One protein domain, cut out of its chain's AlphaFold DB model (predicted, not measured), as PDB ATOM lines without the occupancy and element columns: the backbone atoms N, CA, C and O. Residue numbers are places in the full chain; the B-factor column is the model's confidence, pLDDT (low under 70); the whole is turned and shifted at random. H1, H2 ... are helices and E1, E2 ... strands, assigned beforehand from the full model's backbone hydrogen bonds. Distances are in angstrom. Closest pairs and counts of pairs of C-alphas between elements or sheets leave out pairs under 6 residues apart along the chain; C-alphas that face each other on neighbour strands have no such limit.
ATOM      1  N   TRP A   4     590.580 374.981 400.647       95.06
ATOM      2  CA  TRP A   4     590.441 375.501 399.294       95.06
ATOM      3  C   TRP A   4     589.991 374.393 398.353       95.06
ATOM      4  O   TRP A   4     590.491 373.275 398.421       95.06
ATOM      5  N   PHE A   5     589.072 374.720 397.453       95.06
ATOM      6  CA  PHE A   5     588.702 373.866 396.330       95.06
ATOM      7  C   PHE A   5     588.367 374.753 395.132       95.06
ATOM      8  O   PHE A   5     587.584 375.692 395.253       95.06
ATOM      9  N   ARG A   6     589.032 374.516 393.993       90.75
ATOM     10  CA  ARG A   6     588.896 375.302 392.743       90.75
ATOM     11  C   ARG A   6     588.965 376.830 392.927       90.75
ATOM     12  O   ARG A   6     588.294 377.584 392.231       90.75
ATOM     13  N   GLY A   7     589.810 377.300 393.847       90.31
ATOM     14  CA  GLY A   7     589.990 378.734 394.106       90.31
ATOM     15  C   GLY A   7     588.901 379.370 394.974       90.31
ATOM     16  O   GLY A   7     588.908 380.586 395.144       90.31
ATOM     17  N   GLU A   8     588.009 378.572 395.561       93.75
ATOM     18  CA  GLU A   8     587.057 379.006 396.582       93.75
ATOM     19  C   GLU A   8     587.461 378.509 397.973       93.75
ATOM     20  O   GLU A   8     587.952 377.390 398.132       93.75
ATOM     21  N   ARG A   9     587.249 379.357 398.988       95.56
ATOM     22  CA  ARG A   9     587.562 379.059 400.390       95.56
ATOM     23  C   ARG A   9     586.321 378.582 401.132       95.56
ATOM     24  O   ARG A   9     585.307 379.274 401.170       95.56
ATOM     25  N   TYR A  10     586.469 377.473 401.842       96.00
ATOM     26  CA  TYR A  10     585.442 376.849 402.663       96.00
ATOM     27  C   TYR A  10     585.901 376.785 404.119       96.00
ATOM     28  O   TYR A  10     586.945 376.222 404.431       96.00
ATOM     29  N   GLU A  11     585.127 377.358 405.038       93.62
ATOM     30  CA  GLU A  11     585.428 377.314 406.483       93.62
ATOM     31  C   GLU A  11     584.771 376.126 407.198       93.62
ATOM     32  O   GLU A  11     584.998 375.896 408.382       93.62
ATOM     33  N   ASP A  12     583.955 375.381 406.459       93.62
ATOM     34  CA  ASP A  12     583.141 374.274 406.931       93.62
ATOM     35  C   ASP A  12     583.265 373.123 405.932       93.62
ATOM     36  O   ASP A  12     583.007 373.293 404.736       93.62
ATOM     37  N   ILE A  13     583.673 371.959 406.437       93.62
ATOM     38  CA  ILE A  13     583.836 370.755 405.630       93.62
ATOM     39  C   ILE A  13     582.500 370.282 405.043       93.62
ATOM     40  O   ILE A  13     582.480 369.813 403.913       93.62
ATOM     41  N   GLU A  14     581.367 370.485 405.723       95.69
ATOM     42  CA  GLU A  14     580.056 370.130 405.166       95.69
ATOM     43  C   GLU A  14     579.729 370.956 403.926       95.69
ATOM     44  O   GLU A  14     579.188 370.443 402.944       95.69
ATOM     45  N   ARG A  15     580.068 372.248 403.950       95.88
ATOM     46  CA  ARG A  15     579.877 373.130 402.792       95.88
ATOM     47  C   ARG A  15     580.826 372.773 401.659       95.88
ATOM     48  O   ARG A  15     580.382 372.744 400.515       95.88
ATOM     49  N   LEU A  16     582.083 372.466 401.983       96.06
ATOM     50  CA  LEU A  16     583.057 371.967 401.014       96.06
ATOM     51  C   LEU A  16     582.539 370.699 400.328       96.06
ATOM     52  O   LEU A  16     582.484 370.642 399.107       96.06
ATOM     53  N   MET A  17     582.107 369.703 401.101       97.19
ATOM     54  CA  MET A  17     581.685 368.404 400.571       97.19
ATOM     55  C   MET A  17     580.394 368.507 399.759       97.19
ATOM     56  O   MET A  17     580.257 367.842 398.736       97.19
ATOM     57  N   LYS A  18     579.484 369.421 400.123       96.88
ATOM     58  CA  LYS A  18     578.328 369.769 399.281       96.88
ATOM     59  C   LYS A  18     578.747 370.369 397.938       96.88
ATOM     60  O   LYS A  18     578.184 369.983 396.919       96.88
ATOM     61  N   ALA A  19     579.716 371.287 397.923       96.12
ATOM     62  CA  ALA A  19     580.223 371.868 396.681       96.12
ATOM     63  C   ALA A  19     580.928 370.816 395.812       96.12
ATOM     64  O   ALA A  19     580.624 370.685 394.632       96.12
ATOM     65  N   VAL A  20     581.786 369.993 396.418       96.12
ATOM     66  CA  VAL A  20     582.463 368.868 395.761       96.12
ATOM     67  C   VAL A  20     581.454 367.892 395.156       96.12
ATOM     68  O   VAL A  20     581.585 367.533 393.991       96.12
ATOM     69  N   ARG A  21     580.404 367.512 395.897       96.94
ATOM     70  CA  ARG A  21     579.335 366.643 395.386       96.94
ATOM     71  C   ARG A  21     578.669 367.225 394.140       96.94
ATOM     72  O   ARG A  21     578.407 366.481 393.204       96.94
ATOM     73  N   LEU A  22     578.370 368.526 394.134       95.62
ATOM     74  CA  LEU A  22     577.751 369.195 392.983       95.62
ATOM     75  C   LEU A  22     578.672 369.192 391.760       95.62
ATOM     76  O   LEU A  22     578.206 368.954 390.649       95.62
ATOM     77  N   GLU A  23     579.971 369.408 391.957       95.38
ATOM     78  CA  GLU A  23     580.946 369.345 390.868       95.38
ATOM     79  C   GLU A  23     581.093 367.919 390.322       95.38
ATOM     80  O   GLU A  23     581.060 367.730 389.107       95.38
ATOM     81  N   ILE A  24     581.182 366.909 391.201       95.25
ATOM     82  CA  ILE A  24     581.210 365.498 390.791       95.25
ATOM     83  C   ILE A  24     579.926 365.156 390.038       95.25
ATOM     84  O   ILE A  24     579.995 364.540 388.985       95.25
ATOM     85  N   ASP A  25     578.757 365.578 390.521       94.25
ATOM     86  CA  ASP A  25     577.494 365.370 389.809       94.25
ATOM     87  C   ASP A  25     577.502 366.035 388.423       94.25
ATOM     88  O   ASP A  25     577.021 365.451 387.454       94.25
ATOM     89  N   GLY A  26     578.101 367.217 388.280       93.12
ATOM     90  CA  GLY A  26     578.271 367.869 386.981       93.12
ATOM     91  C   GLY A  26     579.225 367.128 386.034       93.12
ATOM     92  O   GLY A  26     578.962 367.064 384.831       93.12
ATOM     93  N   GLY A  27     580.319 366.574 386.563       91.62
ATOM     94  CA  GLY A  27     581.357 365.877 385.794       91.62
ATOM     95  C   GLY A  27     581.076 364.396 385.521       91.62
ATOM     96  O   GLY A  27     581.524 363.861 384.510       91.62
ATOM     97  N   PHE A  28     580.308 363.730 386.385       93.44
ATOM     98  CA  PHE A  28     580.053 362.294 386.334       93.44
ATOM     99  C   PHE A  28     578.980 361.948 385.295       93.44
ATOM    100  O   PHE A  28     577.770 362.178 385.483       93.44
ATOM    101  N   GLY A  29     579.434 361.365 384.188       90.56
ATOM    102  CA  GLY A  29     578.637 361.053 383.015       90.56
ATOM    103  C   GLY A  29     578.106 359.620 382.958       90.56
ATOM    104  O   GLY A  29     578.385 358.754 383.784       90.56
ATOM    105  N   VAL A  30     577.320 359.354 381.907       90.50
ATOM    106  CA  VAL A  30     576.778 358.011 381.618       90.50
ATOM    107  C   VAL A  30     577.905 357.005 381.366       90.50
ATOM    108  O   VAL A  30     577.812 355.870 381.817       90.50
ATOM    109  N   SER A  31     578.964 357.425 380.668       91.44
ATOM    110  CA  SER A  31     580.129 356.587 380.356       91.44
ATOM    111  C   SER A  31     580.905 356.160 381.599       91.44
ATOM    112  O   SER A  31     581.414 355.043 381.641       91.44
ATOM    113  N   ASP A  32     580.974 357.020 382.616       94.06
ATOM    114  CA  ASP A  32     581.653 356.711 383.876       94.06
ATOM    115  C   ASP A  32     580.884 355.635 384.642       94.06
ATOM    116  O   ASP A  32     581.458 354.653 385.112       94.06
ATOM    117  N   LEU A  33     579.552 355.759 384.681       92.56
ATOM    118  CA  LEU A  33     578.706 354.724 385.262       92.56
ATOM    119  C   LEU A  33     578.751 353.418 384.453       92.56
ATOM    120  O   LEU A  33     578.744 352.345 385.048       92.56
ATOM    121  N   ASP A  34     578.833 353.484 383.120       93.00
ATOM    122  CA  ASP A  34     579.042 352.306 382.263       93.00
ATOM    123  C   ASP A  34     580.337 351.563 382.619       93.00
ATOM    124  O   ASP A  34     580.329 350.332 382.726       93.00
ATOM    125  N   ALA A  35     581.437 352.289 382.839       92.31
ATOM    126  CA  ALA A  35     582.710 351.703 383.249       92.31
ATOM    127  C   ALA A  35     582.585 351.000 384.611       92.31
ATOM    128  O   ALA A  35     582.927 349.823 384.730       92.31
ATOM    129  N   ILE A  36     581.983 351.670 385.598       91.56
ATOM    130  CA  ILE A  36     581.760 351.107 386.939       91.56
ATOM    131  C   ILE A  36     580.873 349.860 386.884       91.56
ATOM    132  O   ILE A  36     581.161 348.855 387.537       91.56
ATOM    133  N   LEU A  37     579.785 349.895 386.112       90.44
ATOM    134  CA  LEU A  37     578.916 348.733 385.942       90.44
ATOM    135  C   LEU A  37     579.666 347.583 385.274       90.44
ATOM    136  O   LEU A  37     579.520 346.442 385.702       90.44
ATOM    137  N   THR A  38     580.498 347.865 384.273       89.81
ATOM    138  CA  THR A  38     581.306 346.846 383.593       89.81
ATOM    139  C   THR A  38     582.276 346.168 384.560       89.81
ATOM    140  O   THR A  38     582.319 344.938 384.612       89.81
ATOM    141  N   GLU A  39     582.995 346.942 385.375       90.31
ATOM    142  CA  GLU A  39     583.915 346.422 386.397       90.31
ATOM    143  C   GLU A  39     583.203 345.568 387.453       90.31
ATOM    144  O   GLU A  39     583.749 344.572 387.928       90.31
ATOM    145  N   ARG A  40     581.958 345.919 387.792       88.06
ATOM    146  CA  ARG A  40     581.132 345.198 388.775       88.06
ATOM    147  C   ARG A  40     580.355 344.013 388.187       88.06
ATOM    148  O   ARG A  40     579.677 343.309 388.931       88.06
ATOM    149  N   GLY A  41     580.443 343.770 386.877       86.75
ATOM    150  CA  GLY A  41     579.693 342.710 386.189       86.75
ATOM    151  C   GLY A  41     578.219 343.045 385.908       86.75
ATOM    152  O   GLY A  41     577.446 342.167 385.517       86.75
ATOM    153  N   GLY A  42     577.840 344.311 386.065       88.62
ATOM    154  CA  GLY A  42     576.497 344.851 385.897       88.62
ATOM    155  C   GLY A  42     575.828 345.221 387.219       88.62
ATOM    156  O   GLY A  42     576.410 345.144 388.299       88.62
ATOM    157  N   PHE A  43     574.569 345.627 387.118       88.00
ATOM    158  CA  PHE A  43     573.671 345.856 388.239       88.00
ATOM    159  C   PHE A  43     572.467 344.925 388.118       88.00
ATOM    160  O   PHE A  43     571.951 344.730 387.021       88.00
ATOM    161  N   THR A  44     572.020 344.361 389.236       88.81
ATOM    162  CA  THR A  44     570.789 343.563 389.293       88.81
ATOM    163  C   THR A  44     569.774 344.323 390.131       88.81
ATOM    164  O   THR A  44     570.047 344.593 391.300       88.81
ATOM    165  N   SER A  45     568.643 344.696 389.536       83.50
ATOM    166  CA  SER A  45     567.526 345.323 390.250       83.50
ATOM    167  C   SER A  45     566.801 344.313 391.140       83.50
ATOM    168  O   SER A  45     566.995 343.100 391.028       83.50
ATOM    169  N   GLU A  46     565.956 344.810 392.042       83.31
ATOM    170  CA  GLU A  46     565.221 343.975 393.005       83.31
ATOM    171  C   GLU A  46     564.276 342.960 392.338       83.31
ATOM    172  O   GLU A  46     564.017 341.893 392.892       83.31
ATOM    173  N   ASP A  47     563.802 343.256 391.127       84.50
ATOM    174  CA  ASP A  47     562.975 342.366 390.303       84.50
ATOM    175  C   ASP A  47     563.782 341.273 389.563       84.50
ATOM    176  O   ASP A  47     563.205 340.435 388.869       84.50
ATOM    177  N   GLY A  48     565.113 341.262 389.709       84.56
ATOM    178  CA  GLY A  48     566.021 340.312 389.067       84.56
ATOM    179  C   GLY A  48     566.478 340.707 387.659       84.56
ATOM    180  O   GLY A  48     567.214 339.942 387.026       84.56
ATOM    181  N   THR A  49     566.090 341.881 387.153       86.50
ATOM    182  CA  THR A  49     566.571 342.377 385.858       86.50
ATOM    183  C   THR A  49     568.051 342.762 385.949       86.50
ATOM    184  O   THR A  49     568.480 343.478 386.851       86.50
ATOM    185  N   VAL A  50     568.866 342.286 384.998       87.06
ATOM    186  CA  VAL A  50     570.308 342.579 384.959       87.06
ATOM    187  C   VAL A  50     570.610 343.640 383.911       87.06
ATOM    188  O   VAL A  50     570.447 343.421 382.709       87.06
ATOM    189  N   TYR A  51     571.144 344.766 384.366       87.44
ATOM    190  CA  TYR A  51     571.600 345.867 383.534       87.44
ATOM    191  C   TYR A  51     573.121 345.847 383.418       87.44
ATOM    192  O   TYR A  51     573.841 345.974 384.404       87.44
ATOM    193  N   ARG A  52     573.622 345.698 382.189       87.56
ATOM    194  CA  ARG A  52     575.067 345.693 381.891       87.56
ATOM    195  C   ARG A  52     575.585 347.011 381.325       87.56
ATOM    196  O   ARG A  52     576.783 347.138 381.115       87.56
ATOM    197  N   SER A  53     574.693 347.964 381.070       91.38
ATOM    198  CA  SER A  53     575.059 349.327 380.701       91.38
ATOM    199  C   SER A  53     574.122 350.338 381.358       91.38
ATOM    200  O   SER A  53     572.904 350.150 381.419       91.38
ATOM    201  N   ALA A  54     574.710 351.430 381.827       91.31
ATOM    202  CA  ALA A  54     574.074 352.629 382.324       91.31
ATOM    203  C   ALA A  54     573.169 353.250 381.257       91.31
ATOM    204  O   ALA A  54     572.080 353.712 381.581       91.31
ATOM    205  N   ALA A  55     573.564 353.210 379.980       90.50
ATOM    206  CA  ALA A  55     572.719 353.692 378.888       90.50
ATOM    207  C   ALA A  55     571.428 352.866 378.720       90.50
ATOM    208  O   ALA A  55     570.352 353.440 378.531       90.50
ATOM    209  N   ALA A  56     571.511 351.530 378.805       88.00
ATOM    210  CA  ALA A  56     570.327 350.670 378.752       88.00
ATOM    211  C   ALA A  56     569.452 350.867 379.993       88.00
ATOM    212  O   ALA A  56     568.241 351.036 379.858       88.00
ATOM    213  N   LEU A  57     570.073 350.928 381.175       89.25
ATOM    214  CA  LEU A  57     569.379 351.208 382.426       89.25
ATOM    215  C   LEU A  57     568.644 352.547 382.357       89.25
ATOM    216  O   LEU A  57     567.440 352.576 382.538       89.25
ATOM    217  N   LYS A  58     569.311 353.633 381.958       91.69
ATOM    218  CA  LYS A  58     568.710 354.969 381.837       91.69
ATOM    219  C   LYS A  58     567.490 355.007 380.919       91.69
ATOM    220  O   LYS A  58     566.601 355.826 381.125       91.69
ATOM    221  N   LYS A  59     567.461 354.174 379.875       90.50
ATOM    222  CA  LYS A  59     566.336 354.103 378.934       90.50
ATOM    223  C   LYS A  59     565.167 353.288 379.490       90.50
ATOM    224  O   LYS A  59     564.021 353.645 379.237       90.50
ATOM    225  N   SER A  60     565.462 352.182 380.164       89.81
ATOM    226  CA  SER A  60     564.458 351.238 380.663       89.81
ATOM    227  C   SER A  60     563.907 351.626 382.032       89.81
ATOM    228  O   SER A  60     562.709 351.506 382.253       89.81
ATOM    229  N   ASP A  61     564.779 352.090 382.919       90.69
ATOM    230  CA  ASP A  61     564.493 352.502 384.289       90.69
ATOM    231  C   ASP A  61     565.357 353.730 384.672       90.69
ATOM    232  O   ASP A  61     566.461 353.611 385.225       90.69
ATOM    233  N   PRO A  62     564.886 354.943 384.325       91.31
ATOM    234  CA  PRO A  62     565.589 356.187 384.620       91.31
ATOM    235  C   PRO A  62     565.743 356.478 386.116       91.31
ATOM    236  O   PRO A  62     566.670 357.200 386.484       91.31
ATOM    237  N   ASP A  63     564.841 355.972 386.957       91.69
ATOM    238  CA  ASP A  63     564.852 356.254 388.392       91.69
ATOM    239  C   ASP A  63     565.905 355.389 389.083       91.69
ATOM    240  O   ASP A  63     566.797 355.940 389.729       91.69
ATOM    241  N   THR A  64     565.949 354.085 388.793       90.88
ATOM    242  CA  THR A  64     567.051 353.213 389.237       90.88
ATOM    243  C   THR A  64     568.406 353.705 388.714       90.88
ATOM    244  O   THR A  64     569.403 353.680 389.436       90.88
ATOM    245  N   TYR A  65     568.473 354.212 387.474       92.69
ATOM    246  CA  TYR A  65     569.690 354.859 386.966       92.69
ATOM    247  C   TYR A  65     570.143 356.026 387.858       92.69
ATOM    248  O   TYR A  65     571.331 356.121 388.175       92.69
ATOM    249  N   ARG A  66     569.220 356.919 388.245       92.56
ATOM    250  CA  ARG A  66     569.531 358.072 389.107       92.56
ATOM    251  C   ARG A  66     569.981 357.616 390.486       92.56
ATOM    252  O   ARG A  66     571.030 358.055 390.933       92.56
ATOM    253  N   GLU A  67     569.261 356.682 391.099       93.00
ATOM    254  CA  GLU A  67     569.596 356.158 392.424       93.00
ATOM    255  C   GLU A  67     570.985 355.513 392.467       93.00
ATOM    256  O   GLU A  67     571.751 355.731 393.406       93.00
ATOM    257  N   LEU A  68     571.347 354.733 391.443       91.94
ATOM    258  CA  LEU A  68     572.681 354.138 391.365       91.94
ATOM    259  C   LEU A  68     573.769 355.174 391.148       91.94
ATOM    260  O   LEU A  68     574.837 355.066 391.749       91.94
ATOM    261  N   ARG A  69     573.504 356.159 390.290       94.69
ATOM    262  CA  ARG A  69     574.420 357.272 390.060       94.69
ATOM    263  C   ARG A  69     574.663 358.047 391.350       94.69
ATOM    264  O   ARG A  69     575.818 358.226 391.721       94.69
ATOM    265  N   ASP A  70     573.601 358.428 392.053       95.12
ATOM    266  CA  ASP A  70     573.692 359.149 393.322       95.12
ATOM    267  C   ASP A  70     574.453 358.332 394.369       95.12
ATOM    268  O   ASP A  70     575.384 358.847 394.977       95.12
ATOM    269  N   ARG A  71     574.177 357.028 394.496       94.81
ATOM    270  CA  ARG A  71     574.903 356.145 395.426       94.81
ATOM    271  C   ARG A  71     576.407 356.083 395.146       94.81
ATOM    272  O   ARG A  71     577.202 355.990 396.079       94.81
ATOM    273  N   VAL A  72     576.807 356.077 393.874       95.12
ATOM    274  CA  VAL A  72     578.228 356.106 393.494       95.12
ATOM    275  C   VAL A  72     578.855 357.445 393.873       95.12
ATOM    276  O   VAL A  72     579.924 357.452 394.478       95.12
ATOM    277  N   ILE A  73     578.189 358.556 393.549       95.88
ATOM    278  CA  ILE A  73     578.664 359.906 393.869       95.88
ATOM    279  C   ILE A  73     578.806 360.073 395.384       95.88
ATOM    280  O   ILE A  73     579.856 360.509 395.851       95.88
ATOM    281  N   ASP A  74     577.797 359.672 396.153       96.25
ATOM    282  CA  ASP A  74     577.808 359.774 397.611       96.25
ATOM    283  C   ASP A  74     578.959 358.941 398.209       96.25
ATOM    284  O   ASP A  74     579.713 359.446 399.032       96.25
ATOM    285  N   SER A  75     579.208 357.727 397.701       96.06
ATOM    286  CA  SER A  75     580.354 356.911 398.135       96.06
ATOM    287  C   SER A  75     581.716 357.559 397.852       96.06
ATOM    288  O   SER A  75     582.664 357.312 398.598       96.06
ATOM    289  N   ILE A  76     581.848 358.340 396.775       95.88
ATOM    290  CA  ILE A  76     583.082 359.082 396.472       95.88
ATOM    291  C   ILE A  76     583.248 360.237 397.462       95.88
ATOM    292  O   ILE A  76     584.336 360.441 397.998       95.88
ATOM    293  N   VAL A  77     582.168 360.979 397.711       97.06
ATOM    294  CA  VAL A  77     582.151 362.119 398.635       97.06
ATOM    295  C   VAL A  77     582.457 361.667 400.062       97.06
ATOM    296  O   VAL A  77     583.263 362.312 400.726       97.06
ATOM    297  N   ASP A  78     581.898 360.542 400.506       97.50
ATOM    298  CA  ASP A  78     582.198 359.945 401.812       97.50
ATOM    299  C   ASP A  78     583.688 359.580 401.932       97.50
ATOM    300  O   ASP A  78     584.336 359.890 402.931       97.50
ATOM    301  N   GLY A  79     584.279 359.000 400.880       97.12
ATOM    302  CA  GLY A  79     585.716 358.709 400.851       97.12
ATOM    303  C   GLY A  79     586.588 359.968 400.935       97.12
ATOM    304  O   GLY A  79     587.592 359.985 401.651       97.12
ATOM    305  N   LEU A  80     586.193 361.044 400.247       96.62
ATOM    306  CA  LEU A  80     586.868 362.342 400.340       96.62
ATOM    307  C   LEU A  80     586.698 362.968 401.726       96.62
ATOM    308  O   LEU A  80     587.657 363.520 402.263       96.62
ATOM    309  N   TRP A  81     585.514 362.863 402.329       97.06
ATOM    310  CA  TRP A  81     585.263 363.324 403.691       97.06
ATOM    311  C   TRP A  81     586.228 362.667 404.681       97.06
ATOM    312  O   TRP A  81     586.901 363.362 405.450       97.06
ATOM    313  N   ASP A  82     586.338 361.341 404.638       97.00
ATOM    314  CA  ASP A  82     587.225 360.579 405.518       97.00
ATOM    315  C   ASP A  82     588.698 360.951 405.299       97.00
ATOM    316  O   ASP A  82     589.446 361.147 406.258       97.00
ATOM    317  N   ALA A  83     589.120 361.126 404.044       95.50
ATOM    318  CA  ALA A  83     590.481 361.546 403.725       95.50
ATOM    319  C   ALA A  83     590.796 362.956 404.264       95.50
ATOM    320  O   ALA A  83     591.815 363.165 404.927       95.50
ATOM    321  N   VAL A  84     589.902 363.921 404.038       94.31
ATOM    322  CA  VAL A  84     590.084 365.315 404.467       94.31
ATOM    323  C   VAL A  84     590.058 365.435 405.993       94.31
ATOM    324  O   VAL A  84     590.930 366.083 406.573       94.31
ATOM    325  N   THR A  85     589.104 364.786 406.667       93.81
ATOM    326  CA  THR A  85     589.043 364.777 408.142       93.81
ATOM    327  C   THR A  85     590.197 364.008 408.778       93.81
ATOM    328  O   THR A  85     590.638 364.369 409.869       93.81
ATOM    329  N   GLY A  86     590.734 363.003 408.083       94.00
ATOM    330  CA  GLY A  86     591.951 362.289 408.457       94.00
ATOM    331  C   GLY A  86     593.246 363.084 408.249       94.00
ATOM    332  O   GLY A  86     594.310 362.601 408.631       94.00
ATOM    333  N   GLY A  87     593.178 364.290 407.670       92.31
ATOM    334  CA  GLY A  87     594.341 365.144 407.408       92.31
ATOM    335  C   GLY A  87     595.170 364.718 406.194       92.31
ATOM    336  O   GLY A  87     596.300 365.176 406.032       92.31
ATOM    337  N   TYR A  88     594.634 363.851 405.335       93.19
ATOM    338  CA  TYR A  88     595.289 363.435 404.101       93.19
ATOM    339  C   TYR A  88     595.069 364.505 403.035       93.19
ATOM    340  O   TYR A  88     594.246 364.326 402.157       93.19
ATOM    341  N   LEU A  89     595.759 365.640 403.108       91.88
ATOM    342  CA  LEU A  89     595.670 366.712 402.109       91.88
ATOM    343  C   LEU A  89     597.017 366.881 401.383       91.88
ATOM    344  O   LEU A  89     598.061 366.711 402.021       91.88
ATOM    345  N   PRO A  90     597.033 367.236 400.083       94.44
ATOM    346  CA  PRO A  90     595.884 367.451 399.188       94.44
ATOM    347  C   PRO A  90     595.099 366.178 398.817       94.44
ATOM    348  O   PRO A  90     595.661 365.084 398.840       94.44
ATOM    349  N   GLN A  91     593.825 366.328 398.431       95.69
ATOM    350  CA  GLN A  91     593.010 365.262 397.815       95.69
ATOM    351  C   GLN A  91     592.512 365.661 396.432       95.69
ATOM    352  O   GLN A  91     591.808 366.661 396.299       95.69
ATOM    353  N   ASP A  92     592.806 364.853 395.419       95.81
ATOM    354  CA  ASP A  92     592.214 365.022 394.092       95.81
ATOM    355  C   ASP A  92     590.745 364.598 394.100       95.81
ATOM    356  O   ASP A  92     590.378 363.575 394.682       95.81
ATOM    357  N   VAL A  93     589.895 365.382 393.439       94.81
ATOM    358  CA  VAL A  93     588.463 365.098 393.335       94.81
ATOM    359  C   VAL A  93     588.193 364.302 392.054       94.81
ATOM    360  O   VAL A  93     588.443 364.810 390.961       94.81
ATOM    361  N   PRO A  94     587.670 363.064 392.133       92.81
ATOM    362  CA  PRO A  94     587.389 362.268 390.941       92.81
ATOM    363  C   PRO A  94     586.382 362.942 390.002       92.81
ATOM    364  O   PRO A  94     585.447 363.596 390.456       92.81
ATOM    365  N   TYR A  95     586.539 362.727 388.691       91.75
ATOM    366  CA  TYR A  95     585.643 363.232 387.631       91.75
ATOM    367  C   TYR A  95     585.563 364.762 387.504       91.75
ATOM    368  O   TYR A  95     584.765 365.275 386.721       91.75
ATOM    369  N   VAL A  96     586.405 365.493 388.234       90.31
ATOM    370  CA  VAL A  96     586.466 366.955 388.225       90.31
ATOM    371  C   VAL A  96     587.927 367.383 388.163       90.31
ATOM    372  O   VAL A  96     588.789 366.801 388.811       90.31
ATOM    373  N   GLU A  97     588.231 368.439 387.412       86.88
ATOM    374  CA  GLU A  97     589.537 369.089 387.512       86.88
ATOM    375  C   GLU A  97     589.572 369.973 388.770       86.88
ATOM    376  O   GLU A  97     589.172 371.143 388.756       86.88
ATOM    377  N   GLY A  98     590.016 369.390 389.886       89.75
ATOM    378  CA  GLY A  98     590.175 370.100 391.148       89.75
ATOM    379  C   GLY A  98     590.752 369.241 392.268       89.75
ATOM    380  O   GLY A  98     590.547 368.031 392.323       89.75
ATOM    381  N   THR A  99     591.431 369.915 393.189       95.25
ATOM    382  CA  THR A  99     592.045 369.322 394.377       95.25
ATOM    383  C   THR A  99     591.540 370.079 395.606       95.25
ATOM    384  O   THR A  99     591.324 371.294 395.551       95.25
ATOM    385  N   ILE A 100     591.285 369.354 396.690       95.50
ATOM    386  CA  ILE A 100     590.985 369.907 398.007       95.50
ATOM    387  C   ILE A 100     592.308 370.125 398.734       95.50
ATOM    388  O   ILE A 100     593.083 369.184 398.909       95.50
ATOM    389  N   ASP A 101     592.525 371.348 399.206       94.94
ATOM    390  CA  ASP A 101     593.729 371.774 399.913       94.94
ATOM    391  C   ASP A 101     593.402 372.394 401.275       94.94
ATOM    392  O   ASP A 101     592.312 372.921 401.502       94.94
ATOM    393  N   GLU A 102     594.375 372.382 402.188       90.31
ATOM    394  CA  GLU A 102     594.303 373.154 403.430       90.31
ATOM    395  C   GLU A 102     594.618 374.642 403.188       90.31
ATOM    396  O   GLU A 102     595.555 375.002 402.470       90.31
ATOM    397  N   CYS A 103     593.861 375.540 403.827       80.62
ATOM    398  CA  CYS A 103     594.285 376.931 403.991       80.62
ATOM    399  C   CYS A 103     595.509 376.966 404.913       80.62
ATOM    400  O   CYS A 103     595.356 376.809 406.128       80.62
TER     401      CYS A 103
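AT A GLANCE: This is residues 4 to 103 of the 104 residues of an uncharacterized protein of Candidatus Methanomethylophilus sp. 1R26 (UniProt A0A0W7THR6). One long helix, H4, runs most of the length of a rod: H1 crosses residues 73 to 81 of it, while toward its first end H3 folds back on residues 64 to 66 and H2 packs across H3. Two short strands, E1 and E2, lie toward the other end of the rod, where the printed part both begins and ends. The printed part has 100 residues, with four named helices and two named strands that follow along the chain as E1, H1, H2, H3, H4, E2, and its class is mostly helix. It is only just loose, close to compact, with a radius of gyration of the C-alphas of 15.4 A and spans of 48 by 22 by 19 A.

IN THESE COORDINATES: Find C-alpha 62 at (565.589, 356.187, 384.620); from there H4, residues 62 to 85, runs 34.3 A to C-alpha 85 at (589.043, 364.777, 408.142). H1, residues 13 to 27, spans 20.6 A, H2, residues 30 to 39, 14.4 A, and H3, residues 54 to 60, 9.9 A. E1 is residues 8 to 10, 6.7 A, and E2 is residues 99 to 102, 10.1 A, ending at (594.303, 373.154, 403.430).

HOW THE PARTS SIT: Look at Arg 21 and Val 77, the closest C-alphas of H1 and H4, 6.2 A apart: these helices touch, opposite ways at a steep tilt of 43 degrees. H3 and H4 form a helical hairpin, touching closest at C-alphas 58 and 65, 5.2 A, at 35.3 degrees, only just steep. H2 touches H3, about perpendicular at 73 degrees, with C-alphas 34 and 54 closest at 5.0 A. H1 and H3 are apart. In the four helices every O i to N i+4 pair is within hydrogen-bond range. E1 and E2 pair with no named strand, but residues 91 to 92 pair antiparallel with residues 99 to 100 of E2.

THE WHOLE: The C-alphas of Gly 48 and Cys 103 are the two farthest apart, 48.6 A. The links H2 to H3 and H4 to E2 are long; the printed part has no cut, and no printed residue is under 70 in pLDDT.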